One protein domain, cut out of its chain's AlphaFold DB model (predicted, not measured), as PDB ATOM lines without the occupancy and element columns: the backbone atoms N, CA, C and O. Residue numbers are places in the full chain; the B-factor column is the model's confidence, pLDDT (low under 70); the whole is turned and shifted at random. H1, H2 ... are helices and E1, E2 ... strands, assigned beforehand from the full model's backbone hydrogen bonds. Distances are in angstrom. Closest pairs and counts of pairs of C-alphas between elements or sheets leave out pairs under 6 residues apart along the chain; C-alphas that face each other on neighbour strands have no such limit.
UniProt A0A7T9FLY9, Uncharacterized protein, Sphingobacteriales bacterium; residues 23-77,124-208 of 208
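AT A GLANCE: This is residues 23 to 77 and 124 to 208 of the 208 residues of an uncharacterized protein of Sphingobacteriales bacterium (UniProt A0A7T9FLY9). Two sheets meet along the strands E7 and E8 to make an open V, and the helices H1 and H2 pack inside it; H1 reaches across from the larger sheet to the smaller one. The small helix H3 lies at the margin, off both sheets. The printed part has 140 residues, with eight named strands and three named helices in the order E1 E2 E3 H1 H2 E4 E5 E6 H3 E7 E8. The larger sheet is mixed, in the order E3 E2 E1 E6 E7; the smaller, E4 E5 E8, is antiparallel; the class is mixed, helices and strands. The whole is compact, with a radius of gyration of the C-alphas of 14.6 A and spans of 42 by 33 by 24 A.

HOW THE PARTS SIT: E1, residues 26 to 31, E2, residues 36 to 43, and E3, residues 48 to 57, make a meander, each strand the antiparallel neighbour of the one before. E1 and E2 are a hairpin, with N 29 and O 40 at 2.9 A; E2 and E3 are another, with N 41 and O 50 at 2.9 A. E6, residues 162 to 166, is parallel to E1, and N 30 and O 165 are 2.8 A apart. E7, residues 191 to 194, is antiparallel to E6, with N 164 and O 193 at 2.9 A; E3 and E7 are the edge strands. This sheet is twisted, its C-alphas lying up to 4.1 A off the best plane. H1, residues 58 to 77, and H2, residues 124 to 134, are on the same face of it, two layers, helices on one face of a sheet. H1 has a height over the sheet of 14.5 A and runs along the strands, at 1 degree to E2 on the local plane. H2 has a height of 9.7 A and runs slantwise to the strands, at 54 degrees to E2 on the local plane. H1 touches H2 with its residues 64 to 72 alone, at a steep tilt of 40 degrees, the same way; their closest C-alphas, of Ile 72 and Ala 134, are 5.5 A apart. E4, residues 139 to 142, and E5, residues 146 to 150, are a hairpin, with N 141 and O 148 at 2.9 A. E8, residues 200 to 204, is antiparallel to E5, with N 203 and O 147 at 2.8 A. H1 is on this sheet too, at a height of 11.9 A over E4 and E5; the closest C-alphas of H1 and E4, of Phe 73 and Ala 140, are 5.8 A apart. The closest C-alphas of E7 and E8, of Thr 194 and Leu 201, are 5.9 A apart. H3, residues 174 to 179, touches no helix. O i to N i+4 pairs are within hydrogen-bond range throughout H3, in 15 of 16 in H1 and in 6 of 7 in H2.

IN THESE COORDINATES: E1 begins at C-alpha 26, (27.962, -24.361, -18.412). E2 is 23.5 A long and E3, the longest strand by residues, 25.6 A. H1, from Ile 58 at (28.636, -33.932, -38.589) to Glu 77, is 28.9 A long, and H2 15.6 A. E8 ends at C-alpha 204, (40.498, -38.085, -23.095).

THE WHOLE: The C-alphas farthest apart, of Asn 46 and Thr 183, are 43.4 A apart. Residues 78 to 123 are not printed; C-alphas 77 and 124 across the cut are 25.7 A apart. The links E5 to E6 and H3 to E7 are long, 11 residues each. The mean pLDDT of the printed part is 84.9; residues 45 to 47, 51 to 53, 76 to 77, 124 to 125, 156 and 208 are under 70.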
ATOM      1  N   PRO A  23      32.209 -17.538 -12.932       81.38
ATOM      2  CA  PRO A  23      31.626 -17.850 -14.221       81.38
ATOM      3  C   PRO A  23      30.436 -18.794 -13.992       81.38
ATOM      4  O   PRO A  23      30.509 -19.658 -13.105       81.38
ATOM      5  N   PRO A  24      29.337 -18.627 -14.740       84.38
ATOM      6  CA  PRO A  24      28.174 -19.486 -14.588       84.38
ATOM      7  C   PRO A  24      28.553 -20.953 -14.852       84.38
ATOM      8  O   PRO A  24      29.468 -21.220 -15.634       84.38
ATOM      9  N   PRO A  25      27.872 -21.934 -14.234       87.62
ATOM     10  CA  PRO A  25      27.954 -23.311 -14.702       87.62
ATOM     11  C   PRO A  25      27.496 -23.398 -16.166       87.62
ATOM     12  O   PRO A  25      26.493 -22.788 -16.536       87.62
ATOM     13  N   VAL A  26      28.225 -24.160 -16.980       89.75
ATOM     14  CA  VAL A  26      27.962 -24.361 -18.412       89.75
ATOM     15  C   VAL A  26      27.848 -25.855 -18.710       89.75
ATOM     16  O   VAL A  26      28.687 -26.651 -18.283       89.75
ATOM     17  N   THR A  27      26.839 -26.241 -19.484       91.38
ATOM     18  CA  THR A  27      26.733 -27.574 -20.091       91.38
ATOM     19  C   THR A  27      26.642 -27.429 -21.602       91.38
ATOM     20  O   THR A  27      25.810 -26.671 -22.087       91.38
ATOM     21  N   ILE A  28      27.496 -28.143 -22.338       90.75
ATOM     22  CA  ILE A  28      27.474 -28.229 -23.802       90.75
ATOM     23  C   ILE A  28      27.163 -29.678 -24.174       90.75
ATOM     24  O   ILE A  28      27.929 -30.578 -23.820       90.75
ATOM     25  N   GLU A  29      26.065 -29.910 -24.886       91.81
ATOM     26  CA  GLU A  29      25.646 -31.233 -25.353       91.81
ATOM     27  C   GLU A  29      25.587 -31.279 -26.880       91.81
ATOM     28  O   GLU A  29      24.939 -30.437 -27.493       91.81
ATOM     29  N   VAL A  30      26.242 -32.274 -27.487       90.19
ATOM     30  CA  VAL A  30      26.255 -32.531 -28.936       90.19
ATOM     31  C   VAL A  30      25.714 -33.939 -29.197       90.19
ATOM     32  O   VAL A  30      26.303 -34.934 -28.760       90.19
ATOM     33  N   ASN A  31      24.596 -34.038 -29.915       90.00
ATOM     34  CA  ASN A  31      23.887 -35.295 -30.151       90.00
ATOM     35  C   ASN A  31      23.683 -35.549 -31.650       90.00
ATOM     36  O   ASN A  31      22.870 -34.885 -32.278       90.00
ATOM     37  N   CYS A  32      24.387 -36.539 -32.205       87.62
ATOM     38  CA  CYS A  32      24.414 -36.851 -33.637       87.62
ATOM     39  C   CYS A  32      23.746 -38.203 -33.987       87.62
ATOM     40  O   CYS A  32      24.456 -39.182 -34.238       87.62
ATOM     41  N   PRO A  33      22.404 -38.325 -33.981       78.75
ATOM     42  CA  PRO A  33      21.735 -39.613 -34.172       78.75
ATOM     43  C   PRO A  33      21.705 -40.105 -35.631       78.75
ATOM     44  O   PRO A  33      21.732 -41.315 -35.853       78.75
ATOM     45  N   THR A  34      21.626 -39.211 -36.628       72.31
ATOM     46  CA  THR A  34      21.354 -39.587 -38.036       72.31
ATOM     47  C   THR A  34      22.086 -38.720 -39.071       72.31
ATOM     48  O   THR A  34      21.486 -38.297 -40.053       72.31
ATOM     49  N   GLY A  35      23.374 -38.431 -38.870       73.44
ATOM     50  CA  GLY A  35      24.192 -37.658 -39.825       73.44
ATOM     51  C   GLY A  35      24.169 -36.139 -39.611       73.44
ATOM     52  O   GLY A  35      25.200 -35.496 -39.806       73.44
ATOM     53  N   ASP A  36      23.040 -35.621 -39.130       82.38
ATOM     54  CA  ASP A  36      22.895 -34.290 -38.524       82.38
ATOM     55  C   ASP A  36      23.165 -34.375 -37.009       82.38
ATOM     56  O   ASP A  36      23.030 -35.458 -36.418       82.38
ATOM     57  N   CYS A  37      23.466 -33.240 -36.368       83.81
ATOM     58  CA  CYS A  37      23.590 -33.151 -34.910       83.81
ATOM     59  C   CYS A  37      22.755 -32.014 -34.315       83.81
ATOM     60  O   CYS A  37      22.734 -30.908 -34.839       83.81
ATOM     61  N   ASP A  38      22.143 -32.248 -33.159       87.12
ATOM     62  CA  ASP A  38      21.611 -31.184 -32.306       87.12
ATOM     63  C   ASP A  38      22.708 -30.689 -31.350       87.12
ATOM     64  O   ASP A  38      23.443 -31.514 -30.788       87.12
ATOM     65  N   ILE A  39      22.804 -29.370 -31.121       85.00
ATOM     66  CA  ILE A  39      23.665 -28.803 -30.074       85.00
ATOM     67  C   ILE A  39      22.838 -27.990 -29.076       85.00
ATOM     68  O   ILE A  39      22.040 -27.129 -29.440       85.00
ATOM     69  N   THR A  40      23.048 -28.247 -27.787       87.94
ATOM     70  CA  THR A  40      22.413 -27.501 -26.694       87.94
ATOM     71  C   THR A  40      23.478 -26.937 -25.762       87.94
ATOM     72  O   THR A  40      24.308 -27.684 -25.246       87.94
ATOM     73  N   ILE A  41      23.445 -25.624 -25.529       86.62
ATOM     74  CA  ILE A  41      24.250 -24.947 -24.510       86.62
ATOM     75  C   ILE A  41      23.314 -24.470 -23.398       86.62
ATOM     76  O   ILE A  41      22.354 -23.753 -23.664       86.62
ATOM     77  N   VAL A  42      23.607 -24.837 -22.150       87.44
ATOM     78  CA  VAL A  42      22.871 -24.391 -20.956       87.44
ATOM     79  C   VAL A  42      23.817 -23.632 -20.035       87.44
ATOM     80  O   VAL A  42      24.863 -24.170 -19.666       87.44
ATOM     81  N   THR A  43      23.447 -22.408 -19.649       83.69
ATOM     82  CA  THR A  43      24.288 -21.509 -18.843       83.69
ATOM     83  C   THR A  43      23.548 -20.957 -17.619       83.69
ATOM     84  O   THR A  43      22.477 -20.365 -17.738       83.69
ATOM     85  N   GLY A  44      24.174 -21.069 -16.442       70.12
ATOM     86  CA  GLY A  44      23.844 -20.286 -15.243       70.12
ATOM     87  C   GLY A  44      22.560 -20.660 -14.494       70.12
ATOM     88  O   GLY A  44      21.730 -21.428 -14.968       70.12
ATOM     89  N   ASP A  45      22.383 -20.079 -13.300       58.41
ATOM     90  CA  ASP A  45      21.276 -20.389 -12.373       58.41
ATOM     91  C   ASP A  45      19.870 -20.079 -12.932       58.41
ATOM     92  O   ASP A  45      18.872 -20.606 -12.441       58.41
ATOM     93  N   ASN A  46      19.789 -19.253 -13.979       58.94
ATOM     94  CA  ASN A  46      18.547 -18.942 -14.693       58.94
ATOM     95  C   ASN A  46      18.189 -19.993 -15.766       58.94
ATOM     96  O   ASN A  46      17.125 -19.889 -16.369       58.94
ATOM     97  N   ASN A  47      19.059 -20.987 -15.999       67.06
ATOM     98  CA  ASN A  47      18.997 -21.951 -17.101       67.06
ATOM     99  C   ASN A  47      18.777 -21.262 -18.455       67.06
ATOM    100  O   ASN A  47      17.801 -21.534 -19.149       67.06
ATOM    101  N   GLU A  48      19.678 -20.352 -18.831       70.50
ATOM    102  CA  GLU A  48      19.654 -19.781 -20.177       70.50
ATOM    103  C   GLU A  48      20.073 -20.867 -21.174       70.50
ATOM    104  O   GLU A  48      21.206 -21.360 -21.138       70.50
ATOM    105  N   ILE A  49      19.120 -21.297 -22.007       71.38
ATOM    106  CA  ILE A  49      19.315 -22.345 -23.008       71.38
ATOM    107  C   ILE A  49      19.503 -21.685 -24.369       71.38
ATOM    108  O   ILE A  49      18.542 -21.221 -24.985       71.38
ATOM    109  N   SER A  50      20.733 -21.725 -24.865       73.25
ATOM    110  CA  SER A  50      21.057 -21.426 -26.255       73.25
ATOM    111  C   SER A  50      21.097 -22.746 -27.020       73.25
ATOM    112  O   SER A  50      22.099 -23.464 -27.016       73.25
ATOM    113  N   GLN A  51      19.960 -23.103 -27.621       66.75
ATOM    114  CA  GLN A  51      19.798 -24.316 -28.423       66.75
ATOM    115  C   GLN A  51      19.961 -24.009 -29.913       66.75
ATOM    116  O   GLN A  51      19.228 -23.194 -30.474       66.75
ATOM    117  N   GLU A  52      20.872 -24.726 -30.563       68.38
ATOM    118  CA  GLU A  52      20.969 -24.809 -32.014       68.38
ATOM    119  C   GLU A  52      20.386 -26.167 -32.430       68.38
ATOM    120  O   GLU A  52      21.048 -27.208 -32.391       68.38
ATOM    121  N   GLY A  53      19.082 -26.172 -32.720       64.31
ATOM    122  CA  GLY A  53      18.385 -27.372 -33.188       64.31
ATOM    123  C   GLY A  53      18.870 -27.780 -34.578       64.31
ATOM    124  O   GLY A  53      19.182 -26.903 -35.379       64.31
ATOM    125  N   LYS A  54      18.921 -29.093 -34.848       71.88
ATOM    126  CA  LYS A  54      19.366 -29.727 -36.102       71.88
ATOM    127  C   LYS A  54      20.380 -28.900 -36.889       71.88
ATOM    128  O   LYS A  54      20.108 -28.392 -37.978       71.88
ATOM    129  N   LYS A  55      21.571 -28.807 -36.314       72.25
ATOM    130  CA  LYS A  55      22.737 -28.269 -36.987       72.25
ATOM    131  C   LYS A  55      23.186 -29.234 -38.096       72.25
ATOM    132  O   LYS A  55      22.799 -30.407 -38.098       72.25
ATOM    133  N   GLY A  56      23.944 -28.704 -39.057       73.25
ATOM    134  CA  GLY A  56      24.300 -29.347 -40.323       73.25
ATOM    135  C   GLY A  56      25.099 -30.658 -40.219       73.25
ATOM    136  O   GLY A  56      25.208 -31.269 -39.149       73.25
ATOM    137  N   PRO A  57      25.662 -31.134 -41.345       83.38
ATOM    138  CA  PRO A  57      26.437 -32.369 -41.394       83.38
ATOM    139  C   PRO A  57      27.482 -32.455 -40.274       83.38
ATOM    140  O   PRO A  57      28.208 -31.494 -40.042       83.38
ATOM    141  N   ILE A  58      27.644 -33.638 -39.657       86.25
ATOM    142  CA  ILE A  58      28.636 -33.932 -38.589       86.25
ATOM    143  C   ILE A  58      30.022 -33.278 -38.797       86.25
ATOM    144  O   ILE A  58      30.704 -32.980 -37.820       86.25
ATOM    145  N   ALA A  59      30.468 -33.090 -40.042       85.69
ATOM    146  CA  ALA A  59      31.734 -32.431 -40.352       85.69
ATOM    147  C   ALA A  59      31.800 -30.967 -39.869       85.69
ATOM    148  O   ALA A  59      32.798 -30.603 -39.257       85.69
ATOM    149  N   GLU A  60      30.748 -30.174 -40.087       86.06
ATOM    150  CA  GLU A  60      30.656 -28.760 -39.681       86.06
ATOM    151  C   GLU A  60      30.642 -28.648 -38.148       86.06
ATOM    152  O   GLU A  60      31.454 -27.948 -37.555       86.06
ATOM    153  N   ILE A  61      29.823 -29.483 -37.501       84.38
ATOM    154  CA  ILE A  61      29.727 -29.644 -36.038       84.38
ATOM    155  C   ILE A  61      31.090 -29.894 -35.391       84.38
ATOM    156  O   ILE A  61      31.412 -29.377 -34.320       84.38
ATOM    157  N   VAL A  62      31.872 -30.775 -36.015       87.94
ATOM    158  CA  VAL A  62      33.205 -31.141 -35.549       87.94
ATOM    159  C   VAL A  62      34.163 -29.966 -35.703       87.94
ATOM    160  O   VAL A  62      34.969 -29.762 -34.797       87.94
ATOM    161  N   ASP A  63      34.065 -29.199 -36.789       88.19
ATOM    162  CA  ASP A  63      34.898 -28.018 -37.015       88.19
ATOM    163  C   ASP A  63      34.602 -26.931 -35.971       88.19
ATOM    164  O   ASP A  63      35.523 -26.510 -35.281       88.19
ATOM    165  N   ASP A  64      33.332 -26.602 -35.709       86.69
ATOM    166  CA  ASP A  64      32.941 -25.607 -34.692       86.69
ATOM    167  C   ASP A  64      33.493 -25.928 -33.294       86.69
ATOM    168  O   ASP A  64      33.993 -25.059 -32.574       86.69
ATOM    169  N   ILE A  65      33.407 -27.198 -32.883       88.19
ATOM    170  CA  ILE A  65      33.922 -27.648 -31.584       88.19
ATOM    171  C   ILE A  65      35.456 -27.596 -31.563       88.19
ATOM    172  O   ILE A  65      36.046 -27.260 -30.531       88.19
ATOM    173  N   LEU A  66      36.119 -27.906 -32.680       90.62
ATOM    174  CA  LEU A  66      37.570 -27.781 -32.808       90.62
ATOM    175  C   LEU A  66      38.016 -26.316 -32.815       90.62
ATOM    176  O   LEU A  66      39.006 -26.002 -32.159       90.62
ATOM    177  N   ASP A  67      37.287 -25.412 -33.459       90.12
ATOM    178  CA  ASP A  67      37.609 -23.989 -33.491       90.12
ATOM    179  C   ASP A  67      37.312 -23.295 -32.160       90.12
ATOM    180  O   ASP A  67      38.132 -22.497 -31.708       90.12
ATOM    181  N   PHE A  68      36.259 -23.684 -31.434       89.94
ATOM    182  CA  PHE A  68      36.048 -23.276 -30.040       89.94
ATOM    183  C   PHE A  68      37.220 -23.680 -29.138       89.94
ATOM    184  O   PHE A  68      37.798 -22.843 -28.436       89.94
ATOM    185  N   LEU A  69      37.632 -24.953 -29.193       91.19
ATOM    186  CA  LEU A  69      38.819 -25.424 -28.477       91.19
ATOM    187  C   LEU A  69      40.068 -24.643 -28.931       91.19
ATOM    188  O   LEU A  69      40.888 -24.244 -28.103       91.19
ATOM    189  N   GLY A  70      40.187 -24.368 -30.232       89.31
ATOM    190  CA  GLY A  70      41.277 -23.626 -30.862       89.31
ATOM    191  C   GLY A  70      41.368 -22.180 -30.389       89.31
ATOM    192  O   GLY A  70      42.461 -21.700 -30.090       89.31
ATOM    193  N   GLY A  71      40.227 -21.507 -30.257       86.94
ATOM    194  CA  GLY A  71      40.089 -20.175 -29.683       86.94
ATOM    195  C   GLY A  71      40.568 -20.134 -28.236       86.94
ATOM    196  O   GLY A  71      41.331 -19.236 -27.881       86.94
ATOM    197  N   ILE A  72      40.231 -21.139 -27.417       88.75
ATOM    198  CA  ILE A  72      40.733 -21.243 -26.034       88.75
ATOM    199  C   ILE A  72      42.265 -21.381 -26.006       88.75
ATOM    200  O   ILE A  72      42.913 -20.729 -25.186       88.75
ATOM    201  N   PHE A  73      42.869 -22.178 -26.900       86.25
ATOM    202  CA  PHE A  73      44.335 -22.261 -27.004       86.25
ATOM    203  C   PHE A  73      44.958 -20.924 -27.450       86.25
ATOM    204  O   PHE A  73      45.872 -20.420 -26.791       86.25
ATOM    205  N   LYS A  74      44.443 -20.314 -28.529       82.44
ATOM    206  CA  LYS A  74      44.946 -19.045 -29.094       82.44
ATOM    207  C   LYS A  74      44.887 -17.899 -28.075       82.44
ATOM    208  O   LYS A  74      45.904 -17.247 -27.849       82.44
ATOM    209  N   LYS A  75      43.745 -17.718 -27.390       74.12
ATOM    210  CA  LYS A  75      43.497 -16.665 -26.374       74.12
ATOM    211  C   LYS A  75      44.450 -16.711 -25.163       74.12
ATOM    212  O   LYS A  75      44.368 -15.831 -24.310       74.12
ATOM    213  N   LYS A  76      45.293 -17.746 -25.023       68.56
ATOM    214  CA  LYS A  76      46.160 -17.966 -23.847       68.56
ATOM    215  C   LYS A  76      47.641 -18.144 -24.171       68.56
ATOM    216  O   LYS A  76      48.464 -17.929 -23.287       68.56
ATOM    217  N   GLU A  77      47.996 -18.494 -25.405       60.03
ATOM    218  CA  GLU A  77      49.393 -18.429 -25.860       60.03
ATOM    219  C   GLU A  77      49.820 -16.988 -26.190       60.03
ATOM    220  O   GLU A  77      50.988 -16.643 -26.018       60.03
ATOM    221  N   SER A 124      24.816 -17.231 -36.042       56.84
ATOM    222  CA  SER A 124      25.616 -16.150 -35.451       56.84
ATOM    223  C   SER A 124      25.399 -15.948 -33.941       56.84
ATOM    224  O   SER A 124      26.098 -15.133 -33.343       56.84
ATOM    225  N   SER A 125      24.424 -16.614 -33.310       67.50
ATOM    226  CA  SER A 125      24.242 -16.610 -31.852       67.50
ATOM    227  C   SER A 125      25.075 -17.700 -31.175       67.50
ATOM    228  O   SER A 125      25.657 -17.457 -30.116       67.50
ATOM    229  N   PHE A 126      25.171 -18.885 -31.783       72.56
ATOM    230  CA  PHE A 126      25.865 -20.039 -31.212       72.56
ATOM    231  C   PHE A 126      27.378 -19.827 -31.123       72.56
ATOM    232  O   PHE A 126      27.956 -19.965 -30.045       72.56
ATOM    233  N   GLU A 127      28.007 -19.419 -32.228       75.81
ATOM    234  CA  GLU A 127      29.444 -19.122 -32.275       75.81
ATOM    235  C   GLU A 127      29.806 -18.052 -31.239       75.81
ATOM    236  O   GLU A 127      30.729 -18.237 -30.450       75.81
ATOM    237  N   LYS A 128      28.997 -16.983 -31.143       77.88
ATOM    238  CA  LYS A 128      29.159 -15.929 -30.128       77.88
ATOM    239  C   LYS A 128      29.031 -16.462 -28.699       77.88
ATOM    240  O   LYS A 128      29.787 -16.019 -27.839       77.88
ATOM    241  N   HIS A 129      28.128 -17.408 -28.430       79.81
ATOM    242  CA  HIS A 129      28.028 -18.053 -27.116       79.81
ATOM    243  C   HIS A 129      29.265 -18.899 -26.804       79.81
ATOM    244  O   HIS A 129      29.814 -18.781 -25.708       79.81
ATOM    245  N   LEU A 130      29.756 -19.703 -27.751       84.06
ATOM    246  CA  LEU A 130      31.011 -20.441 -27.581       84.06
ATOM    247  C   LEU A 130      32.194 -19.492 -27.346       84.06
ATOM    248  O   LEU A 130      33.007 -19.735 -26.453       84.06
ATOM    249  N   ASP A 131      32.261 -18.373 -28.064       82.69
ATOM    250  CA  ASP A 131      33.314 -17.370 -27.903       82.69
ATOM    251  C   ASP A 131      33.262 -16.641 -26.552       82.69
ATOM    252  O   ASP A 131      34.304 -16.382 -25.937       82.69
ATOM    253  N   GLN A 132      32.054 -16.347 -26.060       82.75
ATOM    254  CA  GLN A 132      31.818 -15.827 -24.713       82.75
ATOM    255  C   GLN A 132      32.247 -16.847 -23.651       82.75
ATOM    256  O   GLN A 132      33.004 -16.500 -22.742       82.75
ATOM    257  N   ILE A 133      31.844 -18.114 -23.798       86.12
ATOM    258  CA  ILE A 133      32.212 -19.212 -22.893       86.12
ATOM    259  C   ILE A 133      33.734 -19.426 -22.877       86.12
ATOM    260  O   ILE A 133      34.318 -19.633 -21.809       86.12
ATOM    261  N   ALA A 134      34.403 -19.301 -24.028       87.38
ATOM    262  CA  ALA A 134      35.856 -19.408 -24.152       87.38
ATOM    263  C   ALA A 134      36.618 -18.371 -23.298       87.38
ATOM    264  O   ALA A 134      37.742 -18.638 -22.866       87.38
ATOM    265  N   ASN A 135      36.011 -17.219 -22.987       85.56
ATOM    266  CA  ASN A 135      36.629 -16.188 -22.148       85.56
ATOM    267  C   ASN A 135      36.712 -16.590 -20.662       85.56
ATOM    268  O   ASN A 135      37.552 -16.059 -19.934       85.56
ATOM    269  N   TYR A 136      35.887 -17.543 -20.205       86.50
ATOM    270  CA  TYR A 136      35.892 -18.007 -18.814       86.50
ATOM    271  C   TYR A 136      37.034 -18.974 -18.483       86.50
ATOM    272  O   TYR A 136      37.361 -19.133 -17.307       86.50
ATOM    273  N   PHE A 137      37.668 -19.604 -19.476       88.00
ATOM    274  CA  PHE A 137      38.762 -20.543 -19.223       88.00
ATOM    275  C   PHE A 137      40.025 -19.827 -18.743       88.00
ATOM    276  O   PHE A 137      40.423 -18.772 -19.248       88.00
ATOM    277  N   GLU A 138      40.714 -20.447 -17.791       84.94
ATOM    278  CA  GLU A 138      42.028 -20.001 -17.326       84.94
ATOM    279  C   GLU A 138      43.124 -20.479 -18.290       84.94
ATOM    280  O   GLU A 138      44.103 -19.768 -18.503       84.94
ATOM    281  N   GLY A 139      42.928 -21.639 -18.931       83.06
ATOM    282  CA  GLY A 139      43.843 -22.201 -19.923       83.06
ATOM    283  C   GLY A 139      43.362 -23.519 -20.534       83.06
ATOM    284  O   GLY A 139      42.385 -24.117 -20.082       83.06
ATOM    285  N   ALA A 140      44.089 -23.995 -21.542       88.88
ATOM    286  CA  ALA A 140      43.942 -25.332 -22.110       88.88
ATOM    287  C   ALA A 140      45.321 -25.920 -22.450       88.88
ATOM    288  O   ALA A 140      46.279 -25.189 -22.703       88.88
ATOM    289  N   THR A 141      45.463 -27.245 -22.438       89.88
ATOM    290  CA  THR A 141      46.716 -27.928 -22.808       89.88
ATOM    291  C   THR A 141      46.429 -29.301 -23.405       89.88
ATOM    292  O   THR A 141      45.653 -30.074 -22.845       89.88
ATOM    293  N   ILE A 142      47.082 -29.642 -24.518       91.12
ATOM    294  CA  ILE A 142      47.039 -31.001 -25.070       91.12
ATOM    295  C   ILE A 142      48.127 -31.844 -24.400       91.12
ATOM    296  O   ILE A 142      49.282 -31.438 -24.294       91.12
ATOM    297  N   THR A 143      47.751 -33.031 -23.937       92.06
ATOM    298  CA  THR A 143      48.628 -33.988 -23.254       92.06
ATOM    299  C   THR A 143      48.637 -35.323 -23.997       92.06
ATOM    300  O   THR A 143      47.868 -35.528 -24.933       92.06
ATOM    301  N   LYS A 144      49.467 -36.281 -23.561       90.56
ATOM    302  CA  LYS A 144      49.458 -37.651 -24.111       90.56
ATOM    303  C   LYS A 144      48.128 -38.389 -23.887       90.56
ATOM    304  O   LYS A 144      47.827 -39.313 -24.635       90.56
ATOM    305  N   GLU A 145      47.365 -37.991 -22.870       92.25
ATOM    306  CA  GLU A 145      46.115 -38.635 -22.442       92.25
ATOM    307  C   GLU A 145      44.873 -38.010 -23.097       92.25
ATOM    308  O   GLU A 145      43.844 -38.670 -23.219       92.25
ATOM    309  N   GLY A 146      44.961 -36.750 -23.529       93.81
ATOM    310  CA  GLY A 146      43.842 -35.993 -24.086       93.81
ATOM    311  C   GLY A 146      44.014 -34.481 -23.958       93.81
ATOM    312  O   GLY A 146      45.087 -33.984 -23.601       93.81
ATOM    313  N   VAL A 147      42.935 -33.746 -24.225       94.75
ATOM    314  CA  VAL A 147      42.863 -32.292 -24.037       94.75
ATOM    315  C   VAL A 147      42.435 -31.990 -22.602       94.75
ATOM    316  O   VAL A 147      41.406 -32.471 -22.137       94.75
ATOM    317  N   VAL A 148      43.225 -31.187 -21.893       94.06
ATOM    318  CA  VAL A 148      42.901 -30.681 -20.557       94.06
ATOM    319  C   VAL A 148      42.427 -29.242 -20.697       94.06
ATOM    320  O   VAL A 148      43.192 -28.396 -21.157       94.06
ATOM    321  N   LEU A 149      41.202 -28.956 -20.263       93.56
ATOM    322  CA  LEU A 149      40.695 -27.593 -20.114       93.56
ATOM    323  C   LEU A 149      40.718 -27.201 -18.632       93.56
ATOM    324  O   LEU A 149      40.387 -28.011 -17.760       93.56
ATOM    325  N   GLN A 150      41.113 -25.963 -18.346       90.62
ATOM    326  CA  GLN A 150      41.117 -25.376 -17.010       90.62
ATOM    327  C   GLN A 150      40.023 -24.308 -16.936       90.62
ATOM    328  O   GLN A 150      40.141 -23.231 -17.524       90.62
ATOM    329  N   TYR A 151      38.964 -24.625 -16.202       89.00
ATOM    330  CA  TYR A 151      37.870 -23.723 -15.857       89.00
ATOM    331  C   TYR A 151      38.032 -23.264 -14.397       89.00
ATOM    332  O   TYR A 151      38.617 -24.011 -13.610       89.00
ATOM    333  N   PRO A 152      37.524 -22.091 -13.982       86.44
ATOM    334  CA  PRO A 152      37.614 -21.660 -12.590       86.44
ATOM    335  C   PRO A 152      37.005 -22.688 -11.614       86.44
ATOM    336  O   PRO A 152      35.918 -23.222 -11.873       86.44
ATOM    337  N   PRO A 153      37.713 -23.017 -10.516       78.81
ATOM    338  CA  PRO A 153      37.406 -24.169  -9.673       78.81
ATOM    339  C   PRO A 153      36.128 -23.994  -8.849       78.81
ATOM    340  O   PRO A 153      35.765 -22.883  -8.474       78.81
ATOM    341  N   GLN A 154      35.515 -25.121  -8.472       73.31
ATOM    342  CA  GLN A 154      34.442 -25.144  -7.477       73.31
ATOM    343  C   GLN A 154      35.004 -24.813  -6.093       73.31
ATOM    344  O   GLN A 154      35.601 -25.666  -5.432       73.31
ATOM    345  N   THR A 155      34.796 -23.576  -5.653       72.25
ATOM    346  CA  THR A 155      35.053 -23.135  -4.279       72.25
ATOM    347  C   THR A 155      33.735 -23.053  -3.511       72.25
ATOM    348  O   THR A 155      32.653 -23.049  -4.095       72.25
ATOM    349  N   GLU A 156      33.793 -22.939  -2.185       67.25
ATOM    350  CA  GLU A 156      32.585 -22.688  -1.378       67.25
ATOM    351  C   GLU A 156      31.911 -21.348  -1.735       67.25
ATOM    352  O   GLU A 156      30.709 -21.188  -1.543       67.25
ATOM    353  N   THR A 157      32.676 -20.413  -2.308       70.38
ATOM    354  CA  THR A 157      32.219 -19.102  -2.788       70.38
ATOM    355  C   THR A 157      31.778 -19.078  -4.257       70.38
ATOM    356  O   THR A 157      31.056 -18.160  -4.632       70.38
ATOM    357  N   CYS A 158      32.171 -20.056  -5.082       71.69
ATOM    358  CA  CYS A 158      31.852 -20.131  -6.511       71.69
ATOM    359  C   CYS A 158      31.471 -21.556  -6.934       71.69
ATOM    360  O   CYS A 158      32.320 -22.444  -7.024       71.69
ATOM    361  N   LYS A 159      30.200 -21.756  -7.301       74.38
ATOM    362  CA  LYS A 159      29.700 -23.001  -7.913       74.38
ATOM    363  C   LYS A 159      29.803 -22.964  -9.445       74.38
ATOM    364  O   LYS A 159      28.810 -23.121 -10.145       74.38
ATOM    365  N   SER A 160      31.009 -22.757  -9.962       83.75
ATOM    366  CA  SER A 160      31.303 -22.826 -11.396       83.75
ATOM    367  C   SER A 160      31.593 -24.261 -11.845       83.75
ATOM    368  O   SER A 160      32.085 -25.088 -11.080       83.75
ATOM    369  N   GLY A 161      31.323 -24.590 -13.102       88.56
ATOM    370  CA  GLY A 161      31.673 -25.898 -13.648       88.56
ATOM    371  C   GLY A 161      31.349 -25.995 -15.125       88.56
ATOM    372  O   GLY A 161      30.446 -25.319 -15.602       88.56
ATOM    373  N   LEU A 162      32.083 -26.848 -15.831       91.56
ATOM    374  CA  LEU A 162      31.828 -27.145 -17.233       91.56
ATOM    375  C   LEU A 162      31.563 -28.638 -17.392       91.56
ATOM    376  O   LEU A 162      32.379 -29.461 -16.964       91.56
ATOM    377  N   THR A 163      30.457 -28.959 -18.053       93.94
ATOM    378  CA  THR A 163      30.167 -30.290 -18.585       93.94
ATOM    379  C   THR A 163      30.177 -30.234 -20.108       93.94
ATOM    380  O   THR A 163      29.550 -29.362 -20.704       93.94
ATOM    381  N   MET A 164      30.876 -31.171 -20.742       94.19
ATOM    382  CA  MET A 164      30.817 -31.401 -22.184       94.19
ATOM    383  C   MET A 164      30.360 -32.837 -22.436       94.19
ATOM    384  O   MET A 164      31.015 -33.784 -21.993       94.19
ATOM    385  N   THR A 165      29.249 -32.990 -23.149       94.94
ATOM    386  CA  THR A 165      28.669 -34.268 -23.567       94.94
ATOM    387  C   THR A 165      28.678 -34.340 -25.084       94.94
ATOM    388  O   THR A 165      28.159 -33.448 -25.747       94.94
ATOM    389  N   TYR A 166      29.234 -35.406 -25.650       92.81
ATOM    390  CA  TYR A 166      29.163 -35.659 -27.089       92.81
ATOM    391  C   TYR A 166      29.128 -37.161 -27.381       92.81
ATOM    392  O   TYR A 166      29.880 -37.940 -26.792       92.81
ATOM    393  N   ASN A 167      28.241 -37.589 -28.286       92.62
ATOM    394  CA  ASN A 167      28.002 -39.013 -28.568       92.62
ATOM    395  C   ASN A 167      28.842 -39.601 -29.723       92.62
ATOM    396  O   ASN A 167      28.766 -40.803 -29.977       92.62
ATOM    397  N   ILE A 168      29.688 -38.792 -30.374       91.62
ATOM    398  CA  ILE A 168      30.588 -39.198 -31.469       91.62
ATOM    399  C   ILE A 168      32.068 -38.997 -31.111       91.62
ATOM    400  O   ILE A 168      32.419 -38.096 -30.359       91.62
ATOM    401  N   ASP A 169      32.973 -39.817 -31.655       93.44
ATOM    402  CA  ASP A 169      34.414 -39.608 -31.449       93.44
ATOM    403  C   ASP A 169      34.942 -38.479 -32.356       93.44
ATOM    404  O   ASP A 169      35.089 -38.675 -33.568       93.44
ATOM    405  N   ILE A 170      35.288 -37.331 -31.771       92.81
ATOM    406  CA  ILE A 170      35.717 -36.120 -32.493       92.81
ATOM    407  C   ILE A 170      37.182 -36.266 -32.955       92.81
ATOM    408  O   ILE A 170      38.068 -36.402 -32.108       92.81
ATOM    409  N   PRO A 171      37.499 -36.267 -34.263       92.12
ATOM    410  CA  PRO A 171      38.878 -36.367 -34.744       92.12
ATOM    411  C   PRO A 171      39.693 -35.116 -34.388       92.12
ATOM    412  O   PRO A 171      39.229 -34.005 -34.600       92.12
ATOM    413  N   ILE A 172      40.929 -35.279 -33.900       91.88
ATOM    414  CA  ILE A 172      41.817 -34.133 -33.641       91.88
ATOM    415  C   ILE A 172      42.718 -33.857 -34.861       91.88
ATOM    416  O   ILE A 172      43.395 -34.783 -35.337       91.88
ATOM    417  N   PRO A 173      42.799 -32.595 -35.331       91.00
ATOM    418  CA  PRO A 173      43.710 -32.169 -36.388       91.00
ATOM    419  C   PRO A 173      45.176 -32.566 -36.141       91.00
ATOM    420  O   PRO A 173      45.733 -32.432 -35.049       91.00
ATOM    421  N   GLN A 174      45.843 -33.074 -37.181       89.56
ATOM    422  CA  GLN A 174      47.213 -33.599 -37.066       89.56
ATOM    423  C   GLN A 174      48.261 -32.515 -36.768       89.56
ATOM    424  O   GLN A 174      49.277 -32.808 -36.144       89.56
ATOM    425  N   ASN A 175      48.034 -31.272 -37.199       88.62
ATOM    426  CA  ASN A 175      48.871 -30.113 -36.869       88.62
ATOM    427  C   ASN A 175      48.901 -29.840 -35.353       88.62
ATOM    428  O   ASN A 175      49.979 -29.617 -34.803       88.62
ATOM    429  N   TRP A 176      47.759 -29.940 -34.665       88.75
ATOM    430  CA  TRP A 176      47.690 -29.797 -33.210       88.75
ATOM    431  C   TRP A 176      48.485 -30.894 -32.502       88.75
ATOM    432  O   TRP A 176      49.332 -30.599 -31.667       88.75
ATOM    433  N   LEU A 177      48.281 -32.163 -32.867       89.81
ATOM    434  CA  LEU A 177      48.994 -33.286 -32.238       89.81
ATOM    435  C   LEU A 177      50.516 -33.187 -32.432       89.81
ATOM    436  O   LEU A 177      51.271 -33.414 -31.485       89.81
ATOM    437  N   LYS A 178      50.965 -32.768 -33.625       89.19
ATOM    438  CA  LYS A 178      52.385 -32.516 -33.925       89.19
ATOM    439  C   LYS A 178      53.004 -31.468 -32.999       89.19
ATOM    440  O   LYS A 178      54.101 -31.704 -32.503       89.19
ATOM    441  N   LYS A 179      52.301 -30.363 -32.710       87.69
ATOM    442  CA  LYS A 179      52.778 -29.290 -31.814       87.69
ATOM    443  C   LYS A 179      53.145 -29.797 -30.411       87.69
ATOM    444  O   LYS A 179      54.079 -29.285 -29.803       87.69
ATOM    445  N   TYR A 180      52.462 -30.836 -29.927       87.88
ATOM    446  CA  TYR A 180      52.702 -31.452 -28.614       87.88
ATOM    447  C   TYR A 180      53.461 -32.792 -28.694       87.88
ATOM    448  O   TYR A 180      53.464 -33.561 -27.732       87.88
ATOM    449  N   ASN A 181      54.127 -33.084 -29.821       89.94
ATOM    450  CA  ASN A 181      54.884 -34.322 -30.067       89.94
ATOM    451  C   ASN A 181      54.056 -35.620 -29.914       89.94
ATOM    452  O   ASN A 181      54.585 -36.673 -29.550       89.94
ATOM    453  N   ILE A 182      52.750 -35.565 -30.194       88.81
ATOM    454  CA  ILE A 182      51.854 -36.725 -30.140       88.81
ATOM    455  C   ILE A 182      51.797 -37.370 -31.525       88.81
ATOM    456  O   ILE A 182      51.369 -36.755 -32.502       88.81
ATOM    457  N   THR A 183      52.210 -38.633 -31.612       86.19
ATOM    458  CA  THR A 183      52.214 -39.395 -32.865       86.19
ATOM    459  C   THR A 183      50.890 -40.129 -33.107       86.19
ATOM    460  O   THR A 183      50.234 -40.627 -32.181       86.19
ATOM    461  N   GLY A 184      50.526 -40.228 -34.391       86.94
ATOM    462  CA  GLY A 184      49.366 -40.970 -34.885       86.94
ATOM    463  C   GLY A 184      48.059 -40.171 -34.943       86.94
ATOM    464  O   GLY A 184      47.975 -39.005 -34.554       86.94
ATOM    465  N   LYS A 185      47.004 -40.821 -35.445       89.69
ATOM    466  CA  LYS A 185      45.642 -40.273 -35.417       89.69
ATOM    467  C   LYS A 185      45.065 -40.421 -34.007       89.69
ATOM    468  O   LYS A 185      45.087 -41.514 -33.448       89.69
ATOM    469  N   ARG A 186      44.538 -39.331 -33.447       93.19
ATOM    470  CA  ARG A 186      43.765 -39.328 -32.195       93.19
ATOM    471  C   ARG A 186      42.361 -38.809 -32.464       93.19
ATOM    472  O   ARG A 186      42.155 -37.989 -33.358       93.19
ATOM    473  N   LYS A 187      41.417 -39.281 -31.662       94.75
ATOM    474  CA  LYS A 187      40.077 -38.715 -31.536       94.75
ATOM    475  C   LYS A 187      39.824 -38.429 -30.062       94.75
ATOM    476  O   LYS A 187      40.298 -39.212 -29.237       94.75
ATOM    477  N   LEU A 188      39.090 -37.375 -29.724       95.00
ATOM    478  CA  LEU A 188      38.465 -37.275 -28.409       95.00
ATOM    479  C   LEU A 188      37.424 -38.389 -28.305       95.00
ATOM    480  O   LEU A 188      36.670 -38.633 -29.247       95.00
ATOM    481  N   LYS A 189      37.421 -39.098 -27.182       96.38
ATOM    482  CA  LYS A 189      36.513 -40.220 -26.946       96.38
ATOM    483  C   LYS A 189      35.107 -39.696 -26.659       96.38
ATOM    484  O   LYS A 189      34.972 -38.856 -25.771       96.38
ATOM    485  N   ALA A 190      34.083 -40.228 -27.325       95.31
ATOM    486  CA  ALA A 190      32.681 -39.943 -27.000       95.31
ATOM    487  C   ALA A 190      32.367 -40.181 -25.506       95.31
ATOM    488  O   ALA A 190      32.881 -41.128 -24.896       95.31
ATOM    489  N   GLY A 191      31.525 -39.332 -24.917       95.88
ATOM    490  CA  GLY A 191      31.103 -39.418 -23.519       95.88
ATOM    491  C   GLY A 191      30.685 -38.077 -22.916       95.88
ATOM    492  O   GLY A 191      30.693 -37.047 -23.585       95.88
ATOM    493  N   THR A 192      30.347 -38.116 -21.626       96.75
ATOM    494  CA  THR A 192      30.111 -36.941 -20.777       96.75
ATOM    495  C   THR A 192      31.314 -36.729 -19.869       96.75
ATOM    496  O   THR A 192      31.745 -37.650 -19.172       96.75
ATOM    497  N   TYR A 193      31.836 -35.507 -19.855       96.19
ATOM    498  CA  TYR A 193      32.995 -35.110 -19.068       96.19
ATOM    499  C   TYR A 193      32.659 -33.846 -18.281       96.19
ATOM    500  O   TYR A 193      32.167 -32.882 -18.860       96.19
ATOM    501  N   THR A 194      32.967 -33.825 -16.983       93.88
ATOM    502  CA  THR A 194      32.700 -32.681 -16.095       93.88
ATOM    503  C   THR A 194      33.966 -32.262 -15.352       93.88
ATOM    504  O   THR A 194      34.813 -33.093 -15.011       93.88
ATOM    505  N   THR A 195      34.111 -30.961 -15.091       92.62
ATOM    506  CA  THR A 195      35.218 -30.397 -14.310       92.62
ATOM    507  C   THR A 195      35.336 -31.030 -12.923       92.62
ATOM    508  O   THR A 195      34.379 -31.076 -12.153       92.62
ATOM    509  N   THR A 196      36.548 -31.450 -12.564       90.69
ATOM    510  CA  THR A 196      36.905 -31.856 -11.195       90.69
ATOM    511  C   THR A 196      36.829 -30.678 -10.212       90.69
ATOM    512  O   THR A 196      36.842 -29.517 -10.618       90.69
ATOM    513  N   LYS A 197      36.895 -30.949  -8.896       85.38
ATOM    514  CA  LYS A 197      36.973 -29.912  -7.840       85.38
ATOM    515  C   LYS A 197      38.087 -28.866  -8.048       85.38
ATOM    516  O   LYS A 197      38.002 -27.774  -7.507       85.38
ATOM    517  N   LYS A 198      39.134 -29.187  -8.820       87.00
ATOM    518  CA  LYS A 198      40.239 -28.270  -9.165       87.00
ATOM    519  C   LYS A 198      39.998 -27.468 -10.457       87.00
ATOM    520  O   LYS A 198      40.943 -26.886 -10.981       87.00
ATOM    521  N   GLY A 199      38.787 -27.496 -11.017       88.25
ATOM    522  CA  GLY A 199      38.456 -26.811 -12.271       88.25
ATOM    523  C   GLY A 199      38.956 -27.511 -13.543       88.25
ATOM    524  O   GLY A 199      38.681 -27.068 -14.654       88.25
ATOM    525  N   ARG A 200      39.665 -28.640 -13.408       92.00
ATOM    526  CA  ARG A 200      40.208 -29.399 -14.545       92.00
ATOM    527  C   ARG A 200      39.156 -30.305 -15.165       92.00
ATOM    528  O   ARG A 200      38.651 -31.187 -14.468       92.00
ATOM    529  N   LEU A 201      38.917 -30.138 -16.459       94.50
ATOM    530  CA  LEU A 201      38.192 -31.056 -17.333       94.50
ATOM    531  C   LEU A 201      39.207 -31.804 -18.210       94.50
ATOM    532  O   LEU A 201      40.064 -31.174 -18.827       94.50
ATOM    533  N   LEU A 202      39.129 -33.135 -18.270       95.69
ATOM    534  CA  LEU A 202      39.893 -33.945 -19.223       95.69
ATOM    535  C   LEU A 202      38.931 -34.468 -20.290       95.69
ATOM    536  O   LEU A 202      37.997 -35.193 -19.960       95.69
ATOM    537  N   LEU A 203      39.205 -34.132 -21.548       96.06
ATOM    538  CA  LEU A 203      38.618 -34.740 -22.736       96.06
ATOM    539  C   LEU A 203      39.623 -35.794 -23.240       96.06
ATOM    540  O   LEU A 203      40.590 -35.442 -23.927       96.06
ATOM    541  N   PRO A 204      39.494 -37.068 -22.829       96.38
ATOM    542  CA  PRO A 204      40.498 -38.085 -23.095       96.38
ATOM    543  C   PRO A 204      40.517 -38.457 -24.575       96.38
ATOM    544  O   PRO A 204      39.486 -38.461 -25.257       96.38
ATOM    545  N   PHE A 205      41.683 -38.859 -25.069       95.19
ATOM    546  CA  PHE A 205      41.741 -39.536 -26.353       95.19
ATOM    547  C   PHE A 205      41.079 -40.912 -26.265       95.19
ATOM    548  O   PHE A 205      41.162 -41.618 -25.259       95.19
ATOM    549  N   LYS A 206      40.455 -41.329 -27.365       92.81
ATOM    550  CA  LYS A 206      40.085 -42.725 -27.558       92.81
ATOM    551  C   LYS A 206      41.363 -43.553 -27.680       92.81
ATOM    552  O   LYS A 206      42.186 -43.305 -28.564       92.81
ATOM    553  N   ASN A 207      41.516 -44.527 -26.782       75.88
ATOM    554  CA  ASN A 207      42.517 -45.577 -26.930       75.88
ATOM    555  C   ASN A 207      42.262 -46.313 -28.252       75.88
ATOM    556  O   ASN A 207      41.104 -46.562 -28.599       75.88
ATOM    557  N   ALA A 208      43.345 -46.578 -28.984       59.66
ATOM    558  CA  ALA A 208      43.317 -47.305 -30.250       59.66
ATOM    559  C   ALA A 208      43.008 -48.792 -30.025       59.66
ATOM    560  O   ALA A 208      43.475 -49.314 -28.986       59.66
TER     561      ALA A 208